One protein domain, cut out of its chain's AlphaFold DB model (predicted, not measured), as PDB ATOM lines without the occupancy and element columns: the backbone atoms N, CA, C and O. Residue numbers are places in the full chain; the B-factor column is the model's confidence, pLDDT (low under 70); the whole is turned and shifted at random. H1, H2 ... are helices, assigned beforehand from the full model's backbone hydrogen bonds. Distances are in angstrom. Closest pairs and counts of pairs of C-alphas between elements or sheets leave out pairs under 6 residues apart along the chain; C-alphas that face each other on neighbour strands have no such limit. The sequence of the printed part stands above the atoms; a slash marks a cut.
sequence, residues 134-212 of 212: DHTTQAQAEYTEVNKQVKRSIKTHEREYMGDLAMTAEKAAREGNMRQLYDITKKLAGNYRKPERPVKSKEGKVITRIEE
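AT A GLANCE: This is residues 134 to 212 of the 212 residues of an uncharacterized protein of Schistosoma curassoni (UniProt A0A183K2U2). One long helix, H1, makes the length of this model, and a short helix, H2, folds back along its far end as a lopsided helical hairpin. Residues 134 to 161 of H1 stick out as a bare arm, and a loop without a named element, residues 189 to 212, trails from H2. The printed part has 79 residues with two named helices, H1 then H2, and no named strand; its class is all helix. It is extended, with a radius of gyration of the C-alphas of 21.5 A and spans of 73 by 27 by 20 A.

HOW THE PARTS SIT: H1, residues 134 to 174, touches H2, residues 178 to 188, with its residues 162 to 173 alone. Their closest C-alphas, those of Ala 169 and Leu 181, are 5.1 A apart. They form a helical hairpin, at a shallow tilt of 24 degrees, opposite ways. In H1 and H2 every O i to N i+4 pair is within hydrogen-bond range.

IN THESE COORDINATES: H1 measures 60.0 A from C-alpha 134 at (129.412, 132.373, 108.545) to C-alpha 174 at (155.244, 184.547, 93.980). H2 measures 15.3 A and ends at C-alpha 188, (153.773, 172.639, 107.391).

THE WHOLE: The two C-alphas farthest apart, those of Asp 134 and Glu 203, are 73.4 A apart. The printed part has no cut, and the link from H1 to H2 is tight. Residues 189 to 196 also stand free. The pLDDT is under 70 at residues 134 to 140, 143, 191 to 197, 199 and 208 to 212.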
ATOM      1  N   ASP A 134     129.358 131.693 109.843       47.69
ATOM      2  CA  ASP A 134     129.412 132.373 108.545       47.69
ATOM      3  C   ASP A 134     129.065 133.864 108.626       47.69
ATOM      4  O   ASP A 134     129.832 134.693 108.145       47.69
ATOM      5  N   HIS A 135     127.978 134.252 109.303       51.75
ATOM      6  CA  HIS A 135     127.569 135.663 109.352       51.75
ATOM      7  C   HIS A 135     128.407 136.507 110.330       51.75
ATOM      8  O   HIS A 135     128.617 137.696 110.099       51.75
ATOM      9  N   THR A 136     128.921 135.909 111.411       50.12
ATOM     10  CA  THR A 136     129.808 136.597 112.367       50.12
ATOM     11  C   THR A 136     131.207 136.796 111.788       50.12
ATOM     12  O   THR A 136     131.781 137.875 111.938       50.12
ATOM     13  N   THR A 137     131.730 135.805 111.059       61.69
ATOM     14  CA  THR A 137     133.027 135.907 110.370       61.69
ATOM     15  C   THR A 137     132.950 136.837 109.160       61.69
ATOM     16  O   THR A 137     133.866 137.635 108.955       61.69
ATOM     17  N   GLN A 138     131.849 136.815 108.400       64.75
ATOM     18  CA  GLN A 138     131.614 137.769 107.309       64.75
ATOM     19  C   GLN A 138     131.509 139.209 107.818       64.75
ATOM     20  O   GLN A 138     132.233 140.070 107.325       64.75
ATOM     21  N   ALA A 139     130.714 139.470 108.860       67.50
ATOM     22  CA  ALA A 139     130.595 140.813 109.433       67.50
ATOM     23  C   ALA A 139     131.933 141.335 109.991       67.50
ATOM     24  O   ALA A 139     132.260 142.515 109.844       67.50
ATOM     25  N   GLN A 140     132.747 140.463 110.600       62.16
ATOM     26  CA  GLN A 140     134.098 140.824 111.037       62.16
ATOM     27  C   GLN A 140     135.016 141.138 109.848       62.16
ATOM     28  O   GLN A 140     135.725 142.147 109.880       62.16
ATOM     29  N   ALA A 141     134.985 140.327 108.788       76.81
ATOM     30  CA  ALA A 141     135.780 140.548 107.582       76.81
ATOM     31  C   ALA A 141     135.402 141.865 106.882       76.81
ATOM     32  O   ALA A 141     136.290 142.675 106.594       76.81
ATOM     33  N   GLU A 142     134.108 142.129 106.704       77.44
ATOM     34  CA  GLU A 142     133.583 143.383 106.150       77.44
ATOM     35  C   GLU A 142     134.009 144.594 106.984       77.44
ATOM     36  O   GLU A 142     134.536 145.571 106.444       77.44
ATOM     37  N   TYR A 143     133.891 144.510 108.313       65.94
ATOM     38  CA  TYR A 143     134.354 145.563 109.216       65.94
ATOM     39  C   TYR A 143     135.859 145.832 109.070       65.94
ATOM     40  O   TYR A 143     136.289 146.992 109.063       65.94
ATOM     41  N   THR A 144     136.688 144.789 108.912       87.06
ATOM     42  CA  THR A 144     138.125 144.995 108.678       87.06
ATOM     43  C   THR A 144     138.406 145.684 107.346       87.06
ATOM     44  O   THR A 144     139.310 146.522 107.288       87.06
ATOM     45  N   GLU A 145     137.647 145.377 106.295       85.44
ATOM     46  CA  GLU A 145     137.858 145.949 104.966       85.44
ATOM     47  C   GLU A 145     137.428 147.417 104.909       85.44
ATOM     48  O   GLU A 145     138.208 148.270 104.477       85.44
ATOM     49  N   VAL A 146     136.266 147.752 105.480       84.12
ATOM     50  CA  VAL A 146     135.818 149.148 105.617       84.12
ATOM     51  C   VAL A 146     136.809 149.954 106.469       84.12
ATOM     52  O   VAL A 146     137.188 151.067 106.104       84.12
ATOM     53  N   ASN A 147     137.338 149.384 107.559       82.19
ATOM     54  CA  ASN A 147     138.362 150.041 108.381       82.19
ATOM     55  C   ASN A 147     139.674 150.284 107.608       82.19
ATOM     56  O   ASN A 147     140.312 151.330 107.767       82.19
ATOM     57  N   LYS A 148     140.093 149.350 106.741       92.50
ATOM     58  CA  LYS A 148     141.241 149.572 105.842       92.50
ATOM     59  C   LYS A 148     140.956 150.710 104.864       92.50
ATOM     60  O   LYS A 148     141.834 151.550 104.665       92.50
ATOM     61  N   GLN A 149     139.760 150.758 104.278       84.44
ATOM     62  CA  GLN A 149     139.370 151.804 103.333       84.44
ATOM     63  C   GLN A 149     139.375 153.189 103.987       84.44
ATOM     64  O   GLN A 149     139.995 154.106 103.449       84.44
ATOM     65  N   VAL A 150     138.790 153.322 105.180       87.50
ATOM     66  CA  VAL A 150     138.783 154.578 105.947       87.50
ATOM     67  C   VAL A 150     140.206 155.024 106.302       87.50
ATOM     68  O   VAL A 150     140.562 156.190 106.155       87.50
ATOM     69  N   LYS A 151     141.086 154.101 106.703       87.88
ATOM     70  CA  LYS A 151     142.497 154.440 106.969       87.88
ATOM     71  C   LYS A 151     143.235 154.917 105.717       87.88
ATOM     72  O   LYS A 151     144.074 155.814 105.810       87.88
ATOM     73  N   ARG A 152     142.944 154.323 104.555       91.00
ATOM     74  CA  ARG A 152     143.504 154.765 103.269       91.00
ATOM     75  C   ARG A 152     142.991 156.158 102.903       91.00
ATOM     76  O   ARG A 152     143.816 156.997 102.562       91.00
ATOM     77  N   SER A 153     141.690 156.425 103.034       85.38
ATOM     78  CA  SER A 153     141.117 157.735 102.696       85.38
ATOM     79  C   SER A 153     141.621 158.850 103.613       85.38
ATOM     80  O   SER A 153     142.003 159.898 103.105       85.38
ATOM     81  N   ILE A 154     141.742 158.609 104.926       90.38
ATOM     82  CA  ILE A 154     142.334 159.578 105.868       90.38
ATOM     83  C   ILE A 154     143.764 159.934 105.448       90.38
ATOM     84  O   ILE A 154     144.126 161.107 105.396       90.38
ATOM     85  N   LYS A 155     144.574 158.927 105.105       90.50
ATOM     86  CA  LYS A 155     145.961 159.138 104.674       90.50
ATOM     87  C   LYS A 155     146.051 159.900 103.349       90.50
ATOM     88  O   LYS A 155     146.975 160.689 103.168       90.50
ATOM     89  N   THR A 156     145.139 159.641 102.414       89.56
ATOM     90  CA  THR A 156     145.078 160.365 101.137       89.56
ATOM     91  C   THR A 156     144.669 161.817 101.355       89.56
ATOM     92  O   THR A 156     145.392 162.705 100.921       89.56
ATOM     93  N   HIS A 157     143.606 162.058 102.122       88.62
ATOM     94  CA  HIS A 157     143.138 163.403 102.446       88.62
ATOM     95  C   HIS A 157     144.206 164.226 103.186       88.62
ATOM     96  O   HIS A 157     144.402 165.400 102.899       88.62
ATOM     97  N   GLU A 158     144.960 163.616 104.108       85.94
ATOM     98  CA  GLU A 158     146.077 164.291 104.787       85.94
ATOM     99  C   GLU A 158     147.174 164.735 103.797       85.94
ATOM    100  O   GLU A 158     147.749 165.814 103.947       85.94
ATOM    101  N   ARG A 159     147.447 163.933 102.759       85.69
ATOM    102  CA  ARG A 159     148.409 164.281 101.700       85.69
ATOM    103  C   ARG A 159     147.891 165.384 100.787       85.69
ATOM    104  O   ARG A 159     148.667 166.269 100.449       85.69
ATOM    105  N   GLU A 160     146.619 165.328 100.405       93.25
ATOM    106  CA  GLU A 160     145.964 166.367  99.598       93.25
ATOM    107  C   GLU A 160     145.981 167.704 100.341       93.25
ATOM    108  O   GLU A 160     146.511 168.684  99.826       93.25
ATOM    109  N   TYR A 161     145.563 167.704 101.608       87.44
ATOM    110  CA  TYR A 161     145.601 168.884 102.468       87.44
ATOM    111  C   TYR A 161     147.011 169.483 102.601       87.44
ATOM    112  O   TYR A 161     147.192 170.698 102.490       87.44
ATOM    113  N   MET A 162     148.035 168.649 102.824       86.62
ATOM    114  CA  MET A 162     149.422 169.128 102.859       86.62
ATOM    115  C   MET A 162     149.891 169.659 101.496       86.62
ATOM    116  O   MET A 162     150.631 170.644 101.456       86.62
ATOM    117  N   GLY A 163     149.462 169.037 100.397       90.12
ATOM    118  CA  GLY A 163     149.757 169.473  99.032       90.12
ATOM    119  C   GLY A 163     149.160 170.843  98.708       90.12
ATOM    120  O   GLY A 163     149.875 171.724  98.233       90.12
ATOM    121  N   ASP A 164     147.892 171.066  99.048       91.50
ATOM    122  CA  ASP A 164     147.215 172.355  98.863       91.50
ATOM    123  C   ASP A 164     147.870 173.460  99.692       91.50
ATOM    124  O   ASP A 164     148.053 174.594  99.233       91.50
ATOM    125  N   LEU A 165     148.280 173.125 100.917       89.75
ATOM    126  CA  LEU A 165     148.988 174.040 101.799       89.75
ATOM    127  C   LEU A 165     150.355 174.436 101.211       89.75
ATOM    128  O   LEU A 165     150.709 175.616 101.231       89.75
ATOM    129  N   ALA A 166     151.087 173.484 100.626       91.38
ATOM    130  CA  ALA A 166     152.340 173.745  99.922       91.38
ATOM    131  C   ALA A 166     152.132 174.604  98.662       91.38
ATOM    132  O   ALA A 166     152.819 175.613  98.499       91.38
ATOM    133  N   MET A 167     151.132 174.293  97.827       93.75
ATOM    134  CA  MET A 167     150.793 175.118  96.657       93.75
ATOM    135  C   MET A 167     150.425 176.551  97.051       93.75
ATOM    136  O   MET A 167     150.828 177.515  96.397       93.75
ATOM    137  N   THR A 168     149.688 176.713  98.151       92.06
ATOM    138  CA  THR A 168     149.321 178.039  98.660       92.06
ATOM    139  C   THR A 168     150.554 178.807  99.150       92.06
ATOM    140  O   THR A 168     150.641 180.018  98.939       92.06
ATOM    141  N   ALA A 169     151.536 178.122  99.748       91.62
ATOM    142  CA  ALA A 169     152.815 178.724 100.124       91.62
ATOM    143  C   ALA A 169     153.587 179.227  98.896       91.62
ATOM    144  O   ALA A 169     154.073 180.359  98.899       91.62
ATOM    145  N   GLU A 170     153.667 178.419  97.835       92.31
ATOM    146  CA  GLU A 170     154.330 178.806  96.585       92.31
ATOM    147  C   GLU A 170     153.664 180.022  95.940       92.31
ATOM    148  O   GLU A 170     154.349 180.945  95.496       92.31
ATOM    149  N   LYS A 171     152.328 180.053  95.920       94.75
ATOM    150  CA  LYS A 171     151.572 181.203  95.415       94.75
ATOM    151  C   LYS A 171     151.869 182.466  96.228       94.75
ATOM    152  O   LYS A 171     152.214 183.489  95.642       94.75
ATOM    153  N   ALA A 172     151.830 182.378  97.557       92.00
ATOM    154  CA  ALA A 172     152.165 183.500  98.434       92.00
ATOM    155  C   ALA A 172     153.614 183.989  98.234       92.00
ATOM    156  O   ALA A 172     153.868 185.190  98.317       92.00
ATOM    157  N   ALA A 173     154.554 183.082  97.928       90.88
ATOM    158  CA  ALA A 173     155.937 183.435  97.598       90.88
ATOM    159  C   ALA A 173     156.013 184.276  96.320       90.88
ATOM    160  O   ALA A 173     156.686 185.306  96.296       90.88
ATOM    161  N   ARG A 174     155.300 183.846  95.271       91.88
ATOM    162  CA  ARG A 174     155.244 184.547  93.980       91.88
ATOM    163  C   ARG A 174     154.587 185.920  94.101       91.88
ATOM    164  O   ARG A 174     155.034 186.860  93.457       91.88
ATOM    165  N   GLU A 175     153.564 186.038  94.942       91.06
ATOM    166  CA  GLU A 175     152.852 187.295  95.213       91.06
ATOM    167  C   GLU A 175     153.614 188.228  96.174       91.06
ATOM    168  O   GLU A 175     153.190 189.359  96.403       91.06
ATOM    169  N   GLY A 176     154.727 187.777  96.766       90.19
ATOM    170  CA  GLY A 176     155.483 188.551  97.754       90.19
ATOM    171  C   GLY A 176     154.764 188.718  99.100       90.19
ATOM    172  O   GLY A 176     155.171 189.542  99.924       90.19
ATOM    173  N   ASN A 177     153.713 187.935  99.370       90.12
ATOM    174  CA  ASN A 177     152.953 187.997 100.617       90.12
ATOM    175  C   ASN A 177     153.669 187.227 101.740       90.12
ATOM    176  O   ASN A 177     153.314 186.105 102.115       90.12
ATOM    177  N   MET A 178     154.703 187.863 102.294       88.44
ATOM    178  CA  MET A 178     155.606 187.254 103.274       88.44
ATOM    179  C   MET A 178     154.895 186.741 104.531       88.44
ATOM    180  O   MET A 178     155.290 185.715 105.081       88.44
ATOM    181  N   ARG A 179     153.840 187.421 104.998       86.06
ATOM    182  CA  ARG A 179     153.129 187.020 106.221       86.06
ATOM    183  C   ARG A 179     152.388 185.697 106.032       86.06
ATOM    184  O   ARG A 179     152.555 184.795 106.849       86.06
ATOM    185  N   GLN A 180     151.636 185.559 104.937       86.56
ATOM    186  CA  GLN A 180     150.928 184.316 104.617       86.56
ATOM    187  C   GLN A 180     151.899 183.156 104.394       86.56
ATOM    188  O   GLN A 180     151.680 182.065 104.918       86.56
ATOM    189  N   LEU A 181     153.010 183.405 103.696       90.94
ATOM    190  CA  LEU A 181     154.055 182.407 103.483       90.94
ATOM    191  C   LEU A 181     154.639 181.882 104.805       90.94
ATOM    192  O   LEU A 181     154.762 180.669 104.983       90.94
ATOM    193  N   TYR A 182     154.947 182.769 105.755       84.50
ATOM    194  CA  TYR A 182     155.449 182.376 107.075       84.50
ATOM    195  C   TYR A 182     154.422 181.566 107.878       84.50
ATOM    196  O   TYR A 182     154.777 180.532 108.451       84.50
ATOM    197  N   ASP A 183     153.159 181.996 107.903       85.94
ATOM    198  CA  ASP A 183     152.094 181.305 108.639       85.94
ATOM    199  C   ASP A 183     151.836 179.895 108.078       85.94
ATOM    200  O   ASP A 183     151.669 178.936 108.836       85.94
ATOM    201  N   ILE A 184     151.860 179.748 106.752       90.69
ATOM    202  CA  ILE A 184     151.688 178.467 106.056       90.69
ATOM    203  C   ILE A 184     152.890 177.543 106.287       90.69
ATOM    204  O   ILE A 184     152.719 176.383 106.665       90.69
ATOM    205  N   THR A 185     154.111 178.061 106.146       88.56
ATOM    206  CA  THR A 185     155.346 177.293 106.387       88.56
ATOM    207  C   THR A 185     155.414 176.801 107.833       88.56
ATOM    208  O   THR A 185     155.837 175.678 108.105       88.56
ATOM    209  N   LYS A 186     154.921 177.605 108.780       85.56
ATOM    210  CA  LYS A 186     154.814 177.220 110.188       85.56
ATOM    211  C   LYS A 186     153.826 176.072 110.417       85.56
ATOM    212  O   LYS A 186     154.110 175.199 111.238       85.56
ATOM    213  N   LYS A 187     152.695 176.060 109.699       86.38
ATOM    214  CA  LYS A 187     151.728 174.948 109.722       86.38
ATOM    215  C   LYS A 187     152.333 173.669 109.129       86.38
ATOM    216  O   LYS A 187     152.191 172.615 109.739       86.38
ATOM    217  N   LEU A 188     153.069 173.770 108.018       86.50
ATOM    218  CA  LEU A 188     153.773 172.639 107.391       86.50
ATOM    219  C   LEU A 188     154.865 172.043 108.292       86.50
ATOM    220  O   LEU A 188     155.006 170.828 108.378       86.50
ATOM    221  N   ALA A 189     155.618 172.888 109.001       81.19
ATOM    222  CA  ALA A 189     156.709 172.446 109.868       81.19
ATOM    223  C   ALA A 189     156.243 171.713 111.143       81.19
ATOM    224  O   ALA A 189     157.085 171.213 111.888       81.19
ATOM    225  N   GLY A 190     154.939 171.696 111.457       70.31
ATOM    226  CA  GLY A 190     154.390 171.041 112.654       70.31
ATOM    227  C   GLY A 190     154.873 171.622 113.996       70.31
ATOM    228  O   GLY A 190     154.535 171.102 115.060       70.31
ATOM    229  N   ASN A 191     155.647 172.710 113.969       58.66
ATOM    230  CA  ASN A 191     156.289 173.313 115.132       58.66
ATOM    231  C   ASN A 191     155.425 174.444 115.704       58.66
ATOM    232  O   ASN A 191     155.632 175.633 115.441       58.66
ATOM    233  N   TYR A 192     154.459 174.080 116.545       52.62
ATOM    234  CA  TYR A 192     153.610 175.034 117.261       52.62
ATOM    235  C   TYR A 192     154.309 175.584 118.512       52.62
ATOM    236  O   TYR A 192     153.931 175.286 119.642       52.62
ATOM    237  N   ARG A 193     155.326 176.429 118.326       55.47
ATOM    238  CA  ARG A 193     155.758 177.373 119.370       55.47
ATOM    239  C   ARG A 193     155.133 178.738 119.093       55.47
ATOM    240  O   ARG A 193     155.143 179.213 117.950       55.47
ATOM    241  N   LYS A 194     154.544 179.370 120.115       55.59
ATOM    242  CA  LYS A 194     154.104 180.769 120.004       55.59
ATOM    243  C   LYS A 194     155.336 181.612 119.639       55.59
ATOM    244  O   LYS A 194     156.362 181.456 120.296       55.59
ATOM    245  N   PRO A 195     155.285 182.427 118.573       56.47
ATOM    246  CA  PRO A 195     156.401 183.293 118.251       56.47
ATOM    247  C   PRO A 195     156.389 184.438 119.267       56.47
ATOM    248  O   PRO A 195     155.410 185.170 119.357       56.47
ATOM    249  N   GLU A 196     157.459 184.584 120.045       59.53
ATOM    250  CA  GLU A 196     157.607 185.692 121.003       59.53
ATOM    251  C   GLU A 196     157.685 187.061 120.316       59.53
ATOM    252  O   GLU A 196     157.519 188.091 120.964       59.53
ATOM    253  N   ARG A 197     157.973 187.093 119.007       66.62
ATOM    254  CA  ARG A 197     158.270 188.323 118.271       66.62
ATOM    255  C   ARG A 197     157.427 188.438 116.996       66.62
ATOM    256  O   ARG A 197     157.289 187.446 116.277       66.62
ATOM    257  N   PRO A 198     156.892 189.636 116.691       70.69
ATOM    258  CA  PRO A 198     156.179 189.901 115.446       70.69
ATOM    259  C   PRO A 198     157.120 189.851 114.233       70.69
ATOM    260  O   PRO A 198     158.311 190.153 114.342       70.69
ATOM    261  N   VAL A 199     156.573 189.471 113.074       67.50
ATOM    262  CA  VAL A 199     157.321 189.322 111.814       67.50
ATOM    263  C   VAL A 199     157.749 190.696 111.285       67.50
ATOM    264  O   VAL A 199     156.936 191.623 111.208       67.50
ATOM    265  N   LYS A 200     159.030 190.822 110.919       79.81
ATOM    266  CA  LYS A 200     159.651 192.054 110.406       79.81
ATOM    267  C   LYS A 200     160.181 191.854 108.982       79.81
ATOM    268  O   LYS A 200     160.582 190.743 108.637       79.81
ATOM    269  N   SER A 201     160.189 192.916 108.178       74.75
ATOM    270  CA  SER A 201     160.855 192.950 106.868       74.75
ATOM    271  C   SER A 201     162.384 193.081 107.011       74.75
ATOM    272  O   SER A 201     162.896 193.233 108.124       74.75
ATOM    273  N   LYS A 202     163.127 193.031 105.894       73.88
ATOM    274  CA  LYS A 202     164.599 193.183 105.887       73.88
ATOM    275  C   LYS A 202     165.052 194.548 106.423       73.88
ATOM    276  O   LYS A 202     166.136 194.656 106.980       73.88
ATOM    277  N   GLU A 203     164.189 195.553 106.335       78.69
ATOM    278  CA  GLU A 203     164.390 196.918 106.832       78.69
ATOM    279  C   GLU A 203     164.006 197.065 108.320       78.69
ATOM    280  O   GLU A 203     164.003 198.165 108.867       78.69
ATOM    281  N   GLY A 204     163.635 195.970 108.994       76.25
ATOM    282  CA  GLY A 204     163.274 195.963 110.414       76.25
ATOM    283  C   GLY A 204     161.864 196.478 110.726       76.25
ATOM    284  O   GLY A 204     161.478 196.501 111.900       76.25
ATOM    285  N   LYS A 205     161.071 196.842 109.709       83.69
ATOM    286  CA  LYS A 205     159.691 197.325 109.864       83.69
ATOM    287  C   LYS A 205     158.744 196.157 110.154       83.69
ATOM    288  O   LYS A 205     158.822 195.106 109.516       83.69
ATOM    289  N   VAL A 206     157.863 196.319 111.144       78.25
ATOM    290  CA  VAL A 206     156.840 195.314 111.483       78.25
ATOM    291  C   VAL A 206     155.807 195.264 110.362       78.25
ATOM    292  O   VAL A 206     155.285 196.301 109.959       78.25
ATOM    293  N   ILE A 207     155.515 194.064 109.858       74.31
ATOM    294  CA  ILE A 207     154.561 193.872 108.760       74.31
ATOM    295  C   ILE A 207     153.131 193.952 109.325       74.31
ATOM    296  O   ILE A 207     152.533 192.943 109.715       74.31
ATOM    297  N   THR A 208     152.586 195.165 109.421       67.19
ATOM    298  CA  THR A 208     151.152 195.416 109.650       67.19
ATOM    299  C   THR A 208     150.386 195.314 108.324       67.19
ATOM    300  O   THR A 208     151.005 195.260 107.261       67.19
ATOM    301  N   ARG A 209     149.045 195.201 108.357       52.44
ATOM    302  CA  ARG A 209     148.231 195.263 107.125       52.44
ATOM    303  C   ARG A 209     148.625 196.529 106.358       52.44
ATOM    304  O   ARG A 209     148.792 197.570 106.981       52.44
ATOM    305  N   ILE A 210     148.817 196.386 105.049       56.34
ATOM    306  CA  ILE A 210     149.035 197.498 104.125       56.34
ATOM    307  C   ILE A 210     147.841 198.446 104.322       56.34
ATOM    308  O   ILE A 210     146.703 198.013 104.142       56.34
ATOM    309  N   GLU A 211     148.094 199.660 104.819       51.66
ATOM    310  CA  GLU A 211     147.151 200.772 104.678       51.66
ATOM    311  C   GLU A 211     147.142 201.131 103.190       51.66
ATOM    312  O   GLU A 211     148.210 201.248 102.582       51.66
ATOM    313  N   GLU A 212     145.941 201.163 102.618       38.53
ATOM    314  CA  GLU A 212     145.662 201.638 101.261       38.53
ATOM    315  C   GLU A 212     145.953 203.139 101.143       38.53
ATOM    316  O   GLU A 212     145.624 203.875 102.105       38.53
TER     317      GLU A 212